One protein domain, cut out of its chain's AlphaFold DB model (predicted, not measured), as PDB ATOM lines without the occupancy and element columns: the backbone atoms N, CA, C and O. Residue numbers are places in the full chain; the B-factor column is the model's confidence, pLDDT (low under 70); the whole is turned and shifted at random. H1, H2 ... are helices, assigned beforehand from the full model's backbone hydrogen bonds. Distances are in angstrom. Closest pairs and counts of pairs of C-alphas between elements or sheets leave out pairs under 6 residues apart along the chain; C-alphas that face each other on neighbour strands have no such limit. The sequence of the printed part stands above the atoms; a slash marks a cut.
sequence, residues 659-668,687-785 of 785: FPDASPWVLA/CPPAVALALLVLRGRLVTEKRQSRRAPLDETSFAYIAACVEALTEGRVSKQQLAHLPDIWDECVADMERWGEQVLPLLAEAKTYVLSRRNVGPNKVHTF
ATOM      1  N   PHE A 659       0.553  -8.447 -29.342       90.12
ATOM      2  CA  PHE A 659       0.100  -7.405 -28.415       90.12
ATOM      3  C   PHE A 659       0.031  -7.935 -26.969       90.12
ATOM      4  O   PHE A 659      -1.066  -8.068 -26.409       90.12
ATOM      5  N   PRO A 660       1.178  -8.219 -26.323       83.06
ATOM      6  CA  PRO A 660       1.202  -8.757 -24.960       83.06
ATOM      7  C   PRO A 660       0.494  -7.834 -23.946       83.06
ATOM      8  O   PRO A 660      -0.214  -8.314 -23.060       83.06
ATOM      9  N   ASP A 661       0.574  -6.515 -24.148       79.88
ATOM     10  CA  ASP A 661      -0.021  -5.487 -23.276       79.88
ATOM     11  C   ASP A 661      -1.535  -5.280 -23.474       79.88
ATOM     12  O   ASP A 661      -2.154  -4.461 -22.789       79.88
ATOM     13  N   ALA A 662      -2.146  -5.956 -24.452       73.88
ATOM     14  CA  ALA A 662      -3.587  -5.893 -24.708       73.88
ATOM     15  C   ALA A 662      -4.357  -7.037 -24.027       73.88
ATOM     16  O   ALA A 662      -5.585  -6.987 -23.947       73.88
ATOM     17  N   SER A 663      -3.658  -8.060 -23.516       63.38
ATOM     18  CA  SER A 663      -4.289  -9.172 -22.808       63.38
ATOM     19  C   SER A 663      -4.783  -8.725 -21.422       63.38
ATOM     20  O   SER A 663      -3.973  -8.301 -20.593       63.38
ATOM     21  N   PRO A 664      -6.083  -8.892 -21.097       56.47
ATOM     22  CA  PRO A 664      -6.619  -8.556 -19.773       56.47
ATOM     23  C   PRO A 664      -5.936  -9.323 -18.627       56.47
ATOM     24  O   PRO A 664      -5.995  -8.907 -17.474       56.47
ATOM     25  N   TRP A 665      -5.295 -10.458 -18.930       45.38
ATOM     26  CA  TRP A 665      -4.723 -11.376 -17.941       45.38
ATOM     27  C   TRP A 665      -3.306 -10.959 -17.519       45.38
ATOM     28  O   TRP A 665      -2.890 -11.241 -16.398       45.38
ATOM     29  N   VAL A 666      -2.582 -10.222 -18.370       41.41
ATOM     30  CA  VAL A 666      -1.236  -9.695 -18.064       41.41
ATOM     31  C   VAL A 666      -1.309  -8.539 -17.057       41.41
ATOM     32  O   VAL A 666      -0.425  -8.391 -16.210       41.41
ATOM     33  N   LEU A 667      -2.424  -7.799 -17.050       37.00
ATOM     34  CA  LEU A 667      -2.709  -6.781 -16.033       37.00
ATOM     35  C   LEU A 667      -3.031  -7.380 -14.650       37.00
ATOM     36  O   LEU A 667      -2.867  -6.690 -13.649       37.00
ATOM     37  N   ALA A 668      -3.431  -8.658 -14.568       32.56
ATOM     38  CA  ALA A 668      -3.693  -9.349 -13.300       32.56
ATOM     39  C   ALA A 668      -2.483 -10.156 -12.783       32.56
ATOM     40  O   ALA A 668      -2.278 -10.252 -11.574       32.56
ATOM     41  N   CYS A 687       4.020  -4.130 -33.515       84.50
ATOM     42  CA  CYS A 687       3.359  -4.953 -34.529       84.50
ATOM     43  C   CYS A 687       3.273  -4.183 -35.865       84.50
ATOM     44  O   CYS A 687       2.702  -3.087 -35.878       84.50
ATOM     45  N   PRO A 688       3.816  -4.717 -36.978       90.25
ATOM     46  CA  PRO A 688       3.759  -4.035 -38.265       90.25
ATOM     47  C   PRO A 688       2.308  -3.770 -38.704       90.25
ATOM     48  O   PRO A 688       1.450  -4.640 -38.510       90.25
ATOM     49  N   PRO A 689       2.009  -2.630 -39.362       89.75
ATOM     50  CA  PRO A 689       0.651  -2.313 -39.811       89.75
ATOM     51  C   PRO A 689       0.028  -3.400 -40.701       89.75
ATOM     52  O   PRO A 689      -1.152  -3.707 -40.558       89.75
ATOM     53  N   ALA A 690       0.817  -4.048 -41.566       90.31
ATOM     54  CA  ALA A 690       0.339  -5.141 -42.419       90.31
ATOM     55  C   ALA A 690      -0.178  -6.345 -41.606       90.31
ATOM     56  O   ALA A 690      -1.239  -6.893 -41.904       90.31
ATOM     57  N   VAL A 691       0.514  -6.698 -40.518       93.06
ATOM     58  CA  VAL A 691       0.118  -7.783 -39.606       93.06
ATOM     59  C   VAL A 691      -1.127  -7.395 -38.809       93.06
ATOM     60  O   VAL A 691      -2.051  -8.197 -38.664       93.06
ATOM     61  N   ALA A 692      -1.198  -6.151 -38.330       93.31
ATOM     62  CA  ALA A 692      -2.388  -5.635 -37.658       93.31
ATOM     63  C   ALA A 692      -3.621  -5.667 -38.581       93.31
ATOM     64  O   ALA A 692      -4.704  -6.072 -38.146       93.31
ATOM     65  N   LEU A 693      -3.449  -5.323 -39.865       93.06
ATOM     66  CA  LEU A 693      -4.505  -5.424 -40.871       93.06
ATOM     67  C   LEU A 693      -4.934  -6.874 -41.088       93.06
ATOM     68  O   LEU A 693      -6.127  -7.171 -41.047       93.06
ATOM     69  N   ALA A 694      -3.970  -7.777 -41.266       94.44
ATOM     70  CA  ALA A 694      -4.230  -9.198 -41.452       94.44
ATOM     71  C   ALA A 694      -5.062  -9.774 -40.293       94.44
ATOM     72  O   ALA A 694      -6.073 -10.442 -40.513       94.44
ATOM     73  N   LEU A 695      -4.712  -9.439 -39.046       95.06
ATOM     74  CA  LEU A 695      -5.463  -9.854 -37.860       95.06
ATOM     75  C   LEU A 695      -6.898  -9.305 -37.839       95.06
ATOM     76  O   LEU A 695      -7.810 -10.022 -37.410       95.06
ATOM     77  N   LEU A 696      -7.127  -8.071 -38.305       94.06
ATOM     78  CA  LEU A 696      -8.480  -7.519 -38.442       94.06
ATOM     79  C   LEU A 696      -9.279  -8.224 -39.537       94.06
ATOM     80  O   LEU A 696     -10.438  -8.556 -39.301       94.06
ATOM     81  N   VAL A 697      -8.676  -8.497 -40.694       93.50
ATOM     82  CA  VAL A 697      -9.319  -9.216 -41.806       93.50
ATOM     83  C   VAL A 697      -9.741 -10.618 -41.366       93.50
ATOM     84  O   VAL A 697     -10.910 -10.984 -41.492       93.50
ATOM     85  N   LEU A 698      -8.834 -11.369 -40.736       93.25
ATOM     86  CA  LEU A 698      -9.110 -12.713 -40.220       93.25
ATOM     87  C   LEU A 698     -10.244 -12.711 -39.184       93.25
ATOM     88  O   LEU A 698     -11.114 -13.590 -39.192       93.25
ATOM     89  N   ARG A 699     -10.291 -11.698 -38.308       92.25
ATOM     90  CA  ARG A 699     -11.403 -11.535 -37.362       92.25
ATOM     91  C   ARG A 699     -12.697 -11.110 -38.051       92.25
ATOM     92  O   ARG A 699     -13.768 -11.553 -37.634       92.25
ATOM     93  N   GLY A 700     -12.599 -10.283 -39.087       89.44
ATOM     94  CA  GLY A 700     -13.702  -9.825 -39.924       89.44
ATOM     95  C   GLY A 700     -14.439 -10.986 -40.579       89.44
ATOM     96  O   GLY A 700     -15.654 -11.091 -40.411       89.44
ATOM     97  N   ARG A 701     -13.700 -11.929 -41.180       88.94
ATOM     98  CA  ARG A 701     -14.251 -13.171 -41.761       88.94
ATOM     99  C   ARG A 701     -15.086 -13.970 -40.756       88.94
ATOM    100  O   ARG A 701     -16.202 -14.404 -41.047       88.94
ATOM    101  N   LEU A 702     -14.589 -14.098 -39.523       84.75
ATOM    102  CA  LEU A 702     -15.318 -14.769 -38.442       84.75
ATOM    103  C   LEU A 702     -16.614 -14.043 -38.057       84.75
ATOM    104  O   LEU A 702     -17.575 -14.686 -37.642       84.75
ATOM    105  N   VAL A 703     -16.648 -12.714 -38.143       80.44
ATOM    106  CA  VAL A 703     -17.847 -11.916 -37.848       80.44
ATOM    107  C   VAL A 703     -18.868 -12.005 -38.982       80.44
ATOM    108  O   VAL A 703     -20.063 -12.158 -38.713       80.44
ATOM    109  N   THR A 704     -18.428 -11.962 -40.241       75.62
ATOM    110  CA  THR A 704     -19.317 -12.074 -41.406       75.62
ATOM    111  C   THR A 704     -20.049 -13.408 -41.458       75.62
ATOM    112  O   THR A 704     -21.255 -13.421 -41.705       75.62
ATOM    113  N   GLU A 705     -19.373 -14.515 -41.144       71.75
ATOM    114  CA  GLU A 705     -20.009 -15.836 -41.111       71.75
ATOM    115  C   GLU A 705     -20.964 -15.984 -39.912       71.75
ATOM    116  O   GLU A 705     -22.097 -16.449 -40.054       71.75
ATOM    117  N   LYS A 706     -20.576 -15.476 -38.731       63.22
ATOM    118  CA  LYS A 706     -21.421 -15.497 -37.520       63.22
ATOM    119  C   LYS A 706     -22.720 -14.700 -37.654       63.22
ATOM    120  O   LYS A 706     -23.717 -15.062 -37.032       63.22
ATOM    121  N   ARG A 707     -22.780 -13.656 -38.491       54.25
ATOM    122  CA  ARG A 707     -24.042 -12.930 -38.761       54.25
ATOM    123  C   ARG A 707     -25.121 -13.819 -39.394       54.25
ATOM    124  O   ARG A 707     -26.303 -13.496 -39.278       54.25
ATOM    125  N   GLN A 708     -24.748 -14.954 -39.988       54.75
ATOM    126  CA  GLN A 708     -25.685 -15.935 -40.545       54.75
ATOM    127  C   GLN A 708     -26.238 -16.911 -39.483       54.75
ATOM    128  O   GLN A 708     -27.294 -17.509 -39.686       54.75
ATOM    129  N   SER A 709     -25.594 -17.035 -38.314       49.03
ATOM    130  CA  SER A 709     -25.946 -17.979 -37.241       49.03
ATOM    131  C   SER A 709     -26.094 -17.257 -35.887       49.03
ATOM    132  O   SER A 709     -25.145 -17.055 -35.144       49.03
ATOM    133  N   ARG A 710     -27.328 -16.838 -35.556       51.38
ATOM    134  CA  ARG A 710     -27.716 -16.077 -34.340       51.38
ATOM    135  C   ARG A 710     -26.966 -16.501 -33.043       51.38
ATOM    136  O   ARG A 710     -27.381 -17.497 -32.452       51.38
ATOM    137  N   ARG A 711     -25.963 -15.712 -32.583       56.34
ATOM    138  CA  ARG A 711     -25.321 -15.551 -31.219       56.34
ATOM    139  C   ARG A 711     -23.807 -15.247 -31.393       56.34
ATOM    140  O   ARG A 711     -23.279 -15.557 -32.445       56.34
ATOM    141  N   ALA A 712     -22.983 -14.696 -30.489       51.88
ATOM    142  CA  ALA A 712     -23.032 -14.004 -29.190       51.88
ATOM    143  C   ALA A 712     -22.158 -12.722 -29.348       51.88
ATOM    144  O   ALA A 712     -21.302 -12.723 -30.236       51.88
ATOM    145  N   PRO A 713     -22.353 -11.643 -28.564       65.31
ATOM    146  CA  PRO A 713     -21.619 -10.384 -28.746       65.31
ATOM    147  C   PRO A 713     -20.101 -10.546 -28.569       65.31
ATOM    148  O   PRO A 713     -19.656 -11.439 -27.844       65.31
ATOM    149  N   LEU A 714     -19.328  -9.659 -29.209       82.69
ATOM    150  CA  LEU A 714     -17.884  -9.506 -29.016       82.69
ATOM    151  C   LEU A 714     -17.518  -9.547 -27.520       82.69
ATOM    152  O   LEU A 714     -18.156  -8.880 -26.708       82.69
ATOM    153  N   ASP A 715     -16.514 -10.340 -27.143       84.75
ATOM    154  CA  ASP A 715     -16.012 -10.384 -25.768       84.75
ATOM    155  C   ASP A 715     -14.944  -9.307 -25.526       84.75
ATOM    156  O   ASP A 715     -14.374  -8.735 -26.458       84.75
ATOM    157  N   GLU A 716     -14.671  -9.020 -24.251       85.19
ATOM    158  CA  GLU A 716     -13.722  -7.974 -23.846       85.19
ATOM    159  C   GLU A 716     -12.311  -8.218 -24.378       85.19
ATOM    160  O   GLU A 716     -11.673  -7.298 -24.881       85.19
ATOM    161  N   THR A 717     -11.854  -9.470 -24.344       87.06
ATOM    162  CA  THR A 717     -10.537  -9.850 -24.856       87.06
ATOM    163  C   THR A 717     -10.422  -9.604 -26.360       87.06
ATOM    164  O   THR A 717      -9.442  -9.010 -26.803       87.06
ATOM    165  N   SER A 718     -11.412 -10.011 -27.169       89.06
ATOM    166  CA  SER A 718     -11.351  -9.744 -28.613       89.06
ATOM    167  C   SER A 718     -11.463  -8.253 -28.907       89.06
ATOM    168  O   SER A 718     -10.794  -7.780 -29.819       89.06
ATOM    169  N   PHE A 719     -12.276  -7.510 -28.149       90.88
ATOM    170  CA  PHE A 719     -12.366  -6.057 -28.290       90.88
ATOM    171  C   PHE A 719     -11.020  -5.371 -28.018       90.88
ATOM    172  O   PHE A 719     -10.596  -4.543 -28.820       90.88
ATOM    173  N   ALA A 720     -10.327  -5.749 -26.939       90.62
ATOM    174  CA  ALA A 720      -9.018  -5.196 -26.599       90.62
ATOM    175  C   ALA A 720      -7.990  -5.421 -27.719       90.62
ATOM    176  O   ALA A 720      -7.284  -4.487 -28.096       90.62
ATOM    177  N   TYR A 721      -7.955  -6.621 -28.308       92.81
ATOM    178  CA  TYR A 721      -7.082  -6.908 -29.450       92.81
ATOM    179  C   TYR A 721      -7.466  -6.132 -30.712       92.81
ATOM    180  O   TYR A 721      -6.585  -5.603 -31.378       92.81
ATOM    181  N   ILE A 722      -8.761  -5.998 -31.019       93.12
ATOM    182  CA  ILE A 722      -9.219  -5.186 -32.158       93.12
ATOM    183  C   ILE A 722      -8.793  -3.726 -31.978       93.12
ATOM    184  O   ILE A 722      -8.279  -3.124 -32.917       93.12
ATOM    185  N   ALA A 723      -8.952  -3.167 -30.775       91.56
ATOM    186  CA  ALA A 723      -8.521  -1.806 -30.474       91.56
ATOM    187  C   ALA A 723      -6.997  -1.636 -30.617       91.56
ATOM    188  O   ALA A 723      -6.556  -0.643 -31.188       91.56
ATOM    189  N   ALA A 724      -6.204  -2.617 -30.171       91.38
ATOM    190  CA  ALA A 724      -4.750  -2.631 -30.365       91.38
ATOM    191  C   ALA A 724      -4.348  -2.708 -31.852       91.38
ATOM    192  O   ALA A 724      -3.444  -1.993 -32.277       91.38
ATOM    193  N   CYS A 725      -5.042  -3.513 -32.664       92.81
ATOM    194  CA  CYS A 725      -4.798  -3.554 -34.108       92.81
ATOM    195  C   CYS A 725      -5.111  -2.209 -34.782       92.81
ATOM    196  O   CYS A 725      -4.342  -1.762 -35.626       92.81
ATOM    197  N   VAL A 726      -6.214  -1.547 -34.412       91.69
ATOM    198  CA  VAL A 726      -6.579  -0.228 -34.966       91.69
ATOM    199  C   VAL A 726      -5.583   0.854 -34.531       91.69
ATOM    200  O   VAL A 726      -5.189   1.690 -35.342       91.69
ATOM    201  N   GLU A 727      -5.117   0.824 -33.283       91.25
ATOM    202  CA  GLU A 727      -4.054   1.716 -32.800       91.25
ATOM    203  C   GLU A 727      -2.756   1.533 -33.603       91.25
ATOM    204  O   GLU A 727      -2.180   2.517 -34.069       91.25
ATOM    205  N   ALA A 728      -2.344   0.285 -33.859       90.12
ATOM    206  CA  ALA A 728      -1.178  -0.017 -34.689       90.12
ATOM    207  C   ALA A 728      -1.354   0.442 -36.150       90.12
ATOM    208  O   ALA A 728      -0.449   1.045 -36.721       90.12
ATOM    209  N   LEU A 729      -2.532   0.223 -36.746       89.38
ATOM    210  CA  LEU A 729      -2.843   0.645 -38.120       89.38
ATOM    211  C   LEU A 729      -2.906   2.154 -38.308       89.38
ATOM    212  O   LEU A 729      -2.612   2.665 -39.385       89.38
ATOM    213  N   THR A 730      -3.337   2.870 -37.275       88.38
ATOM    214  CA  THR A 730      -3.405   4.330 -37.302       88.38
ATOM    215  C   THR A 730      -2.083   4.980 -36.907       88.38
ATOM    216  O   THR A 730      -2.041   6.208 -36.821       88.38
ATOM    217  N   GLU A 731      -1.027   4.186 -36.682       85.25
ATOM    218  CA  GLU A 731       0.286   4.627 -36.196       85.25
ATOM    219  C   GLU A 731       0.166   5.458 -34.904       85.25
ATOM    220  O   GLU A 731       0.878   6.437 -34.690       85.25
ATOM    221  N   GLY A 732      -0.795   5.099 -34.045       82.19
ATOM    222  CA  GLY A 732      -1.069   5.787 -32.784       82.19
ATOM    223  C   GLY A 732      -1.869   7.090 -32.902       82.19
ATOM    224  O   GLY A 732      -2.084   7.743 -31.881       82.19
ATOM    225  N   ARG A 733      -2.363   7.479 -34.094       85.81
ATOM    226  CA  ARG A 733      -3.294   8.626 -34.230       85.81
ATOM    227  C   ARG A 733      -4.558   8.433 -33.387       85.81
ATOM    228  O   ARG A 733      -5.118   9.410 -32.895       85.81
ATOM    229  N   VAL A 734      -4.990   7.183 -33.229       86.94
ATOM    230  CA  VAL A 734      -6.111   6.790 -32.380       86.94
ATOM    231  C   VAL A 734      -5.614   5.799 -31.332       86.94
ATOM    232  O   VAL A 734      -5.146   4.717 -31.671       86.94
ATOM    233  N   SER A 735      -5.748   6.144 -30.052       87.62
ATOM    234  CA  SER A 735      -5.337   5.248 -28.963       87.62
ATOM    235  C   SER A 735      -6.394   4.191 -28.635       87.62
ATOM    236  O   SER A 735      -7.605   4.435 -28.716       87.62
ATOM    237  N   LYS A 736      -5.957   3.028 -28.136       86.00
ATOM    238  CA  LYS A 736      -6.872   1.973 -27.654       86.00
ATOM    239  C   LYS A 736      -7.818   2.443 -26.536       86.00
ATOM    240  O   LYS A 736      -8.949   1.972 -26.443       86.00
ATOM    241  N   GLN A 737      -7.389   3.408 -25.713       84.31
ATOM    242  CA  GLN A 737      -8.224   4.017 -24.665       84.31
ATOM    243  C   GLN A 737      -9.346   4.876 -25.256       84.31
ATOM    244  O   GLN A 737     -10.490   4.804 -24.806       84.31
ATOM    245  N   GLN A 738      -9.039   5.662 -26.291       85.31
ATOM    246  CA  GLN A 738     -10.037   6.445 -27.013       85.31
ATOM    247  C   GLN A 738     -11.082   5.530 -27.667       85.31
ATOM    248  O   GLN A 738     -12.278   5.757 -27.495       85.31
ATOM    249  N   LEU A 739     -10.645   4.440 -28.308       86.50
ATOM    250  CA  LEU A 739     -11.531   3.434 -28.911       86.50
ATOM    251  C   LEU A 739     -12.448   2.744 -27.889       86.50
ATOM    252  O   LEU A 739     -13.593   2.421 -28.211       86.50
ATOM    253  N   ALA A 740     -11.982   2.543 -26.653       85.44
ATOM    254  CA  ALA A 740     -12.768   1.927 -25.584       85.44
ATOM    255  C   ALA A 740     -13.895   2.824 -25.038       85.44
ATOM    256  O   ALA A 740     -14.887   2.307 -24.518       85.44
ATOM    257  N   HIS A 741     -13.763   4.150 -25.145       82.12
ATOM    258  CA  HIS A 741     -14.669   5.106 -24.496       82.12
ATOM    259  C   HIS A 741     -15.492   5.968 -25.460       82.12
ATOM    260  O   HIS A 741     -16.551   6.464 -25.064       82.12
ATOM    261  N   LEU A 742     -15.044   6.147 -26.706       85.06
ATOM    262  CA  LEU A 742     -15.642   7.073 -27.670       85.06
ATOM    263  C   LEU A 742     -16.172   6.311 -28.902       85.06
ATOM    264  O   LEU A 742     -15.394   5.956 -29.786       85.06
ATOM    265  N   PRO A 743     -17.496   6.066 -28.996       84.44
ATOM    266  CA  PRO A 743     -18.104   5.360 -30.128       84.44
ATOM    267  C   PRO A 743     -17.900   6.037 -31.488       84.44
ATOM    268  O   PRO A 743     -17.838   5.339 -32.493       84.44
ATOM    269  N   ASP A 744     -17.803   7.368 -31.519       87.25
ATOM    270  CA  ASP A 744     -17.752   8.160 -32.758       87.25
ATOM    271  C   ASP A 744     -16.419   7.981 -33.506       87.25
ATOM    272  O   ASP A 744     -16.375   8.022 -34.731       87.25
ATOM    273  N   ILE A 745     -15.342   7.658 -32.781       86.94
ATOM    274  CA  ILE A 745     -14.020   7.375 -33.363       86.94
ATOM    275  C   ILE A 745     -14.060   6.129 -34.258       86.94
ATOM    276  O   ILE A 745     -13.316   6.029 -35.232       86.94
ATOM    277  N   TRP A 746     -14.962   5.186 -33.976       86.62
ATOM    278  CA  TRP A 746     -15.151   4.025 -34.843       86.62
ATOM    279  C   TRP A 746     -15.738   4.411 -36.205       86.62
ATOM    280  O   TRP A 746     -15.447   3.724 -37.178       86.62
ATOM    281  N   ASP A 747     -16.506   5.502 -36.307       84.81
ATOM    282  CA  ASP A 747     -17.012   5.995 -37.595       84.81
ATOM    283  C   ASP A 747     -15.896   6.646 -38.425       84.81
ATOM    284  O   ASP A 747     -15.846   6.454 -39.637       84.81
ATOM    285  N   GLU A 748     -14.957   7.340 -37.773       84.50
ATOM    286  CA  GLU A 748     -13.741   7.863 -38.417       84.50
ATOM    287  C   GLU A 748     -12.852   6.720 -38.928       84.50
ATOM    288  O   GLU A 748     -12.387   6.747 -40.064       84.50
ATOM    289  N   CYS A 749     -12.695   5.660 -38.129       83.88
ATOM    290  CA  CYS A 749     -11.981   4.446 -38.533       83.88
ATOM    291  C   CYS A 749     -12.679   3.718 -39.697       83.88
ATOM    292  O   CYS A 749     -12.020   3.159 -40.567       83.88
ATOM    293  N   VAL A 750     -14.017   3.727 -39.736       81.38
ATOM    294  CA  VAL A 750     -14.796   3.186 -40.862       81.38
ATOM    295  C   VAL A 750     -14.633   4.044 -42.117       81.38
ATOM    296  O   VAL A 750     -14.656   3.490 -43.210       81.38
ATOM    297  N   ALA A 751     -14.445   5.360 -42.000       78.81
ATOM    298  CA  ALA A 751     -14.212   6.234 -43.151       78.81
ATOM    299  C   ALA A 751     -12.874   5.944 -43.864       78.81
ATOM    300  O   ALA A 751     -12.789   6.116 -45.078       78.81
ATOM    301  N   ASP A 752     -11.872   5.409 -43.156       77.12
ATOM    302  CA  ASP A 752     -10.569   4.988 -43.709       77.12
ATOM    303  C   ASP A 752     -10.625   3.634 -44.475       77.12
ATOM    304  O   ASP A 752      -9.607   3.078 -44.893       77.12
ATOM    305  N   MET A 753     -11.832   3.118 -44.714       64.31
ATOM    306  CA  MET A 753     -12.163   1.826 -45.325       64.31
ATOM    307  C   MET A 753     -11.443   1.472 -46.624       64.31
ATOM    308  O   MET A 753     -11.034   0.322 -46.806       64.31
ATOM    309  N   GLU A 754     -11.278   2.449 -47.521       62.69
ATOM    310  CA  GLU A 754     -10.615   2.249 -48.817       62.69
ATOM    311  C   GLU A 754      -9.174   1.741 -48.645       62.69
ATOM    312  O   GLU A 754      -8.621   1.126 -49.553       62.69
ATOM    313  N   ARG A 755      -8.576   1.953 -47.464       66.69
ATOM    314  CA  ARG A 755      -7.220   1.512 -47.130       66.69
ATOM    315  C   ARG A 755      -7.165   0.160 -46.421       66.69
ATOM    316  O   ARG A 755      -6.103  -0.455 -46.427       66.69
ATOM    317  N   TRP A 756      -8.249  -0.293 -45.784       73.56
ATOM    318  CA  TRP A 756      -8.237  -1.462 -44.881       73.56
ATOM    319  C   TRP A 756      -9.059  -2.664 -45.389       73.56
ATOM    320  O   TRP A 756      -8.912  -3.773 -44.881       73.56
ATOM    321  N   GLY A 757      -9.889  -2.478 -46.416       77.12
ATOM    322  CA  GLY A 757     -10.605  -3.564 -47.090       77.12
ATOM    323  C   GLY A 757     -11.988  -3.883 -46.507       77.12
ATOM    324  O   GLY A 757     -12.255  -3.763 -45.310       77.12
ATOM    325  N   GLU A 758     -12.892  -4.337 -47.382       79.88
ATOM    326  CA  GLU A 758     -14.330  -4.475 -47.092       79.88
ATOM    327  C   GLU A 758     -14.656  -5.492 -45.984       79.88
ATOM    328  O   GLU A 758     -15.645  -5.335 -45.264       79.88
ATOM    329  N   GLN A 759     -13.812  -6.516 -45.799       80.25
ATOM    330  CA  GLN A 759     -14.009  -7.564 -44.786       80.25
ATOM    331  C   GLN A 759     -13.910  -7.026 -43.339       80.25
ATOM    332  O   GLN A 759     -14.393  -7.670 -42.406       80.25
ATOM    333  N   VAL A 760     -13.334  -5.833 -43.137       85.75
ATOM    334  CA  VAL A 760     -13.131  -5.209 -41.816       85.75
ATOM    335  C   VAL A 760     -14.362  -4.413 -41.350       85.75
ATOM    336  O   VAL A 760     -14.610  -4.302 -40.148       85.75
ATOM    337  N   LEU A 761     -15.216  -3.930 -42.260       86.44
ATOM    338  CA  LEU A 761     -16.423  -3.155 -41.915       86.44
ATOM    339  C   LEU A 761     -17.339  -3.813 -40.884       86.44
ATOM    340  O   LEU A 761     -17.739  -3.154 -39.916       86.44
ATOM    341  N   PRO A 762     -17.733  -5.089 -41.067       86.25
ATOM    342  CA  PRO A 762     -18.707  -5.709 -40.184       86.25
ATOM    343  C   PRO A 762     -18.151  -5.848 -38.767       86.25
ATOM    344  O   PRO A 762     -18.925  -5.792 -37.809       86.25
ATOM    345  N   LEU A 763     -16.825  -5.973 -38.652       88.62
ATOM    346  CA  LEU A 763     -16.089  -6.037 -37.399       88.62
ATOM    347  C   LEU A 763     -16.076  -4.689 -36.676       88.62
ATOM    348  O   LEU A 763     -16.409  -4.644 -35.494       88.62
ATOM    349  N   LEU A 764     -15.752  -3.592 -37.371       88.75
ATOM    350  CA  LEU A 764     -15.744  -2.250 -36.766       88.75
ATOM    351  C   LEU A 764     -17.145  -1.842 -36.293       88.75
ATOM    352  O   LEU A 764     -17.308  -1.316 -35.192       88.75
ATOM    353  N   ALA A 765     -18.182  -2.169 -37.072       86.69
ATOM    354  CA  ALA A 765     -19.570  -1.947 -36.671       86.69
ATOM    355  C   ALA A 765     -19.957  -2.754 -35.411       86.69
ATOM    356  O   ALA A 765     -20.695  -2.263 -34.549       86.69
ATOM    357  N   GLU A 766     -19.458  -3.985 -35.278       86.50
ATOM    358  CA  GLU A 766     -19.669  -4.800 -34.077       86.50
ATOM    359  C   GLU A 766     -18.905  -4.239 -32.867       86.50
ATOM    360  O   GLU A 766     -19.479  -4.149 -31.782       86.50
ATOM    361  N   ALA A 767     -17.665  -3.773 -33.051       87.50
ATOM    362  CA  ALA A 767     -16.877  -3.122 -32.003       87.50
ATOM    363  C   ALA A 767     -17.546  -1.831 -31.495       87.50
ATOM    364  O   ALA A 767     -17.689  -1.643 -30.286       87.50
ATOM    365  N   LYS A 768     -18.080  -0.994 -32.394       88.81
ATOM    366  CA  LYS A 768     -18.901   0.171 -32.021       88.81
ATOM    367  C   LYS A 768     -20.131  -0.238 -31.205       88.81
ATOM    368  O   LYS A 768     -20.431   0.359 -30.170       88.81
ATOM    369  N   THR A 769     -20.834  -1.284 -31.645       86.94
ATOM    370  CA  THR A 769     -22.012  -1.816 -30.938       86.94
ATOM    371  C   THR A 769     -21.646  -2.316 -29.537       86.94
ATOM    372  O   THR A 769     -22.395  -2.083 -28.586       86.94
ATOM    373  N   TYR A 770     -20.474  -2.940 -29.380       86.12
ATOM    374  CA  TYR A 770     -19.949  -3.373 -28.088       86.12
ATOM    375  C   TYR A 770     -19.756  -2.192 -27.122       86.12
ATOM    376  O   TYR A 770     -20.297  -2.225 -26.012       86.12
ATOM    377  N   VAL A 771     -19.094  -1.113 -27.555       84.88
ATOM    378  CA  VAL A 771     -18.895   0.098 -26.732       84.88
ATOM    379  C   VAL A 771     -20.235   0.729 -26.335       84.88
ATOM    380  O   VAL A 771     -20.454   1.049 -25.164       84.88
ATOM    381  N   LEU A 772     -21.176   0.846 -27.279       84.31
ATOM    382  CA  LEU A 772     -22.522   1.368 -27.008       84.31
ATOM    383  C   LEU A 772     -23.284   0.502 -25.991       84.31
ATOM    384  O   LEU A 772     -23.958   1.032 -25.105       84.31
ATOM    385  N   SER A 773     -23.148  -0.823 -26.073       81.62
ATOM    386  CA  SER A 773     -23.782  -1.749 -25.131       81.62
ATOM    387  C   SER A 773     -23.220  -1.615 -23.711       81.62
ATOM    388  O   SER A 773     -24.000  -1.584 -22.759       81.62
ATOM    389  N   ARG A 774     -21.900  -1.425 -23.557       75.50
ATOM    390  CA  ARG A 774     -21.265  -1.156 -22.256       75.50
ATOM    391  C   ARG A 774     -21.673   0.194 -21.677       75.50
ATOM    392  O   ARG A 774     -21.874   0.294 -20.476       75.50
ATOM    393  N   ARG A 775     -21.875   1.217 -22.513       69.75
ATOM    394  CA  ARG A 775     -22.356   2.533 -22.061       69.75
ATOM    395  C   ARG A 775     -23.794   2.482 -21.528       69.75
ATOM    396  O   ARG A 775     -24.118   3.192 -20.577       69.75
ATOM    397  N   ASN A 776     -24.636   1.624 -22.108       60.69
ATOM    398  CA  ASN A 776     -26.024   1.419 -21.680       60.69
ATOM    399  C   ASN A 776     -26.143   0.572 -20.396       60.69
ATOM    400  O   ASN A 776     -27.104   0.731 -19.642       60.69
ATOM    401  N   VAL A 777     -25.155  -0.278 -20.098       59.06
ATOM    402  CA  VAL A 777     -24.966  -0.902 -18.777       59.06
ATOM    403  C   VAL A 777     -24.167   0.078 -17.911       59.06
ATOM    404  O   VAL A 777     -22.968  -0.066 -17.732       59.06
ATOM    405  N   GLY A 778     -24.817   1.155 -17.463       46.41
ATOM    406  CA  GLY A 778     -24.115   2.333 -16.944       46.41
ATOM    407  C   GLY A 778     -23.051   2.063 -15.851       46.41
ATOM    408  O   GLY A 778     -23.208   1.139 -15.048       46.41
ATOM    409  N   PRO A 779     -22.024   2.933 -15.738       50.72
ATOM    410  CA  PRO A 779     -20.961   2.856 -14.720       50.72
ATOM    411  C   PRO A 779     -21.476   2.903 -13.269       50.72
ATOM    412  O   PRO A 779     -20.752   2.577 -12.337       50.72
ATOM    413  N   ASN A 780     -22.751   3.240 -13.062       47.16
ATOM    414  CA  ASN A 780     -23.394   3.327 -11.749       47.16
ATOM    415  C   ASN A 780     -23.739   1.966 -11.104       47.16
ATOM    416  O   ASN A 780     -24.403   1.954 -10.069       47.16
ATOM    417  N   LYS A 781     -23.371   0.822 -11.701       49.84
ATOM    418  CA  LYS A 781     -23.693  -0.516 -11.154       49.84
ATOM    419  C   LYS A 781     -22.504  -1.459 -10.953       49.84
ATOM    420  O   LYS A 781     -22.700  -2.521 -10.370       49.84
ATOM    421  N   VAL A 782     -21.297  -1.100 -11.392       51.31
ATOM    422  CA  VAL A 782     -20.092  -1.926 -11.215       51.31
ATOM    423  C   VAL A 782     -19.010  -1.060 -10.579       51.31
ATOM    424  O   VAL A 782     -18.411  -0.224 -11.245       51.31
ATOM    425  N   HIS A 783     -18.794  -1.229  -9.274       48.09
ATOM    426  CA  HIS A 783     -17.662  -0.624  -8.574       48.09
ATOM    427  C   HIS A 783     -16.431  -1.520  -8.756       48.09
ATOM    428  O   HIS A 783     -16.393  -2.627  -8.223       48.09
ATOM    429  N   THR A 784     -15.444  -1.054  -9.517       47.03
ATOM    430  CA  THR A 784     -14.082  -1.602  -9.527       47.03
ATOM    431  C   THR A 784     -13.306  -0.978  -8.370       47.03
ATOM    432  O   THR A 784     -13.135   0.241  -8.352       47.03
ATOM    433  N   PHE A 785     -12.912  -1.797  -7.391       42.47
ATOM    434  CA  PHE A 785     -12.044  -1.411  -6.272       42.47
ATOM    435  C   PHE A 785     -10.587  -1.719  -6.583       42.47
ATOM    436  O   PHE A 785     -10.347  -2.802  -7.167       42.47
TER     437      PHE A 785
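Overview. This is residues 659 to 668 and 687 to 785 of the 785 residues of an uncharacterized protein of Phytomonas sp. isolate EM1 (UniProt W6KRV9). The hairpin of H1 and H2 packs with long H6, which starts on H1 nearly at right angles, while short H4 lies along H6 and H3 packs on H2. Residues 776 to 785 stick out as a tail. The printed part has 109 residues with six named helices, H1 to H6, and no named strand: all helix, compact, radius of gyration of the C-alphas 13.9 A, spans 40 by 32 by 25 A.

Along the chain. H1, residues 689 to 706, 25.8 A, begins at C-alpha (0.651, -2.313, -39.811). H2 is 716 to 729, H3 736 to 741, H4 745 to 751, H5 753 to 756. H6, 758 to 776, 28.6 A, ends at C-alpha (-26.024, 1.419, -21.680).

Arrangement. H1 and H2, a hairpin, touch; closest C-alphas Ala 692 and Cys 725, 4.8 A. H6 touches H1 about perpendicular, 76 degrees; closest C-alphas Gly 700 and Val 760, 5.0 A. Every O i to N i+4 pair is within hydrogen-bond range in H2, H3 and H4, 13 of 14 in H1, 13 of 15 in H6; H5 is too short.

Size, cuts and confidence. Residues 669 to 686 are cut out; C-alphas 668 and 687 are 22.8 A apart. Residues 775 to 785 are among the 28 under pLDDT 70.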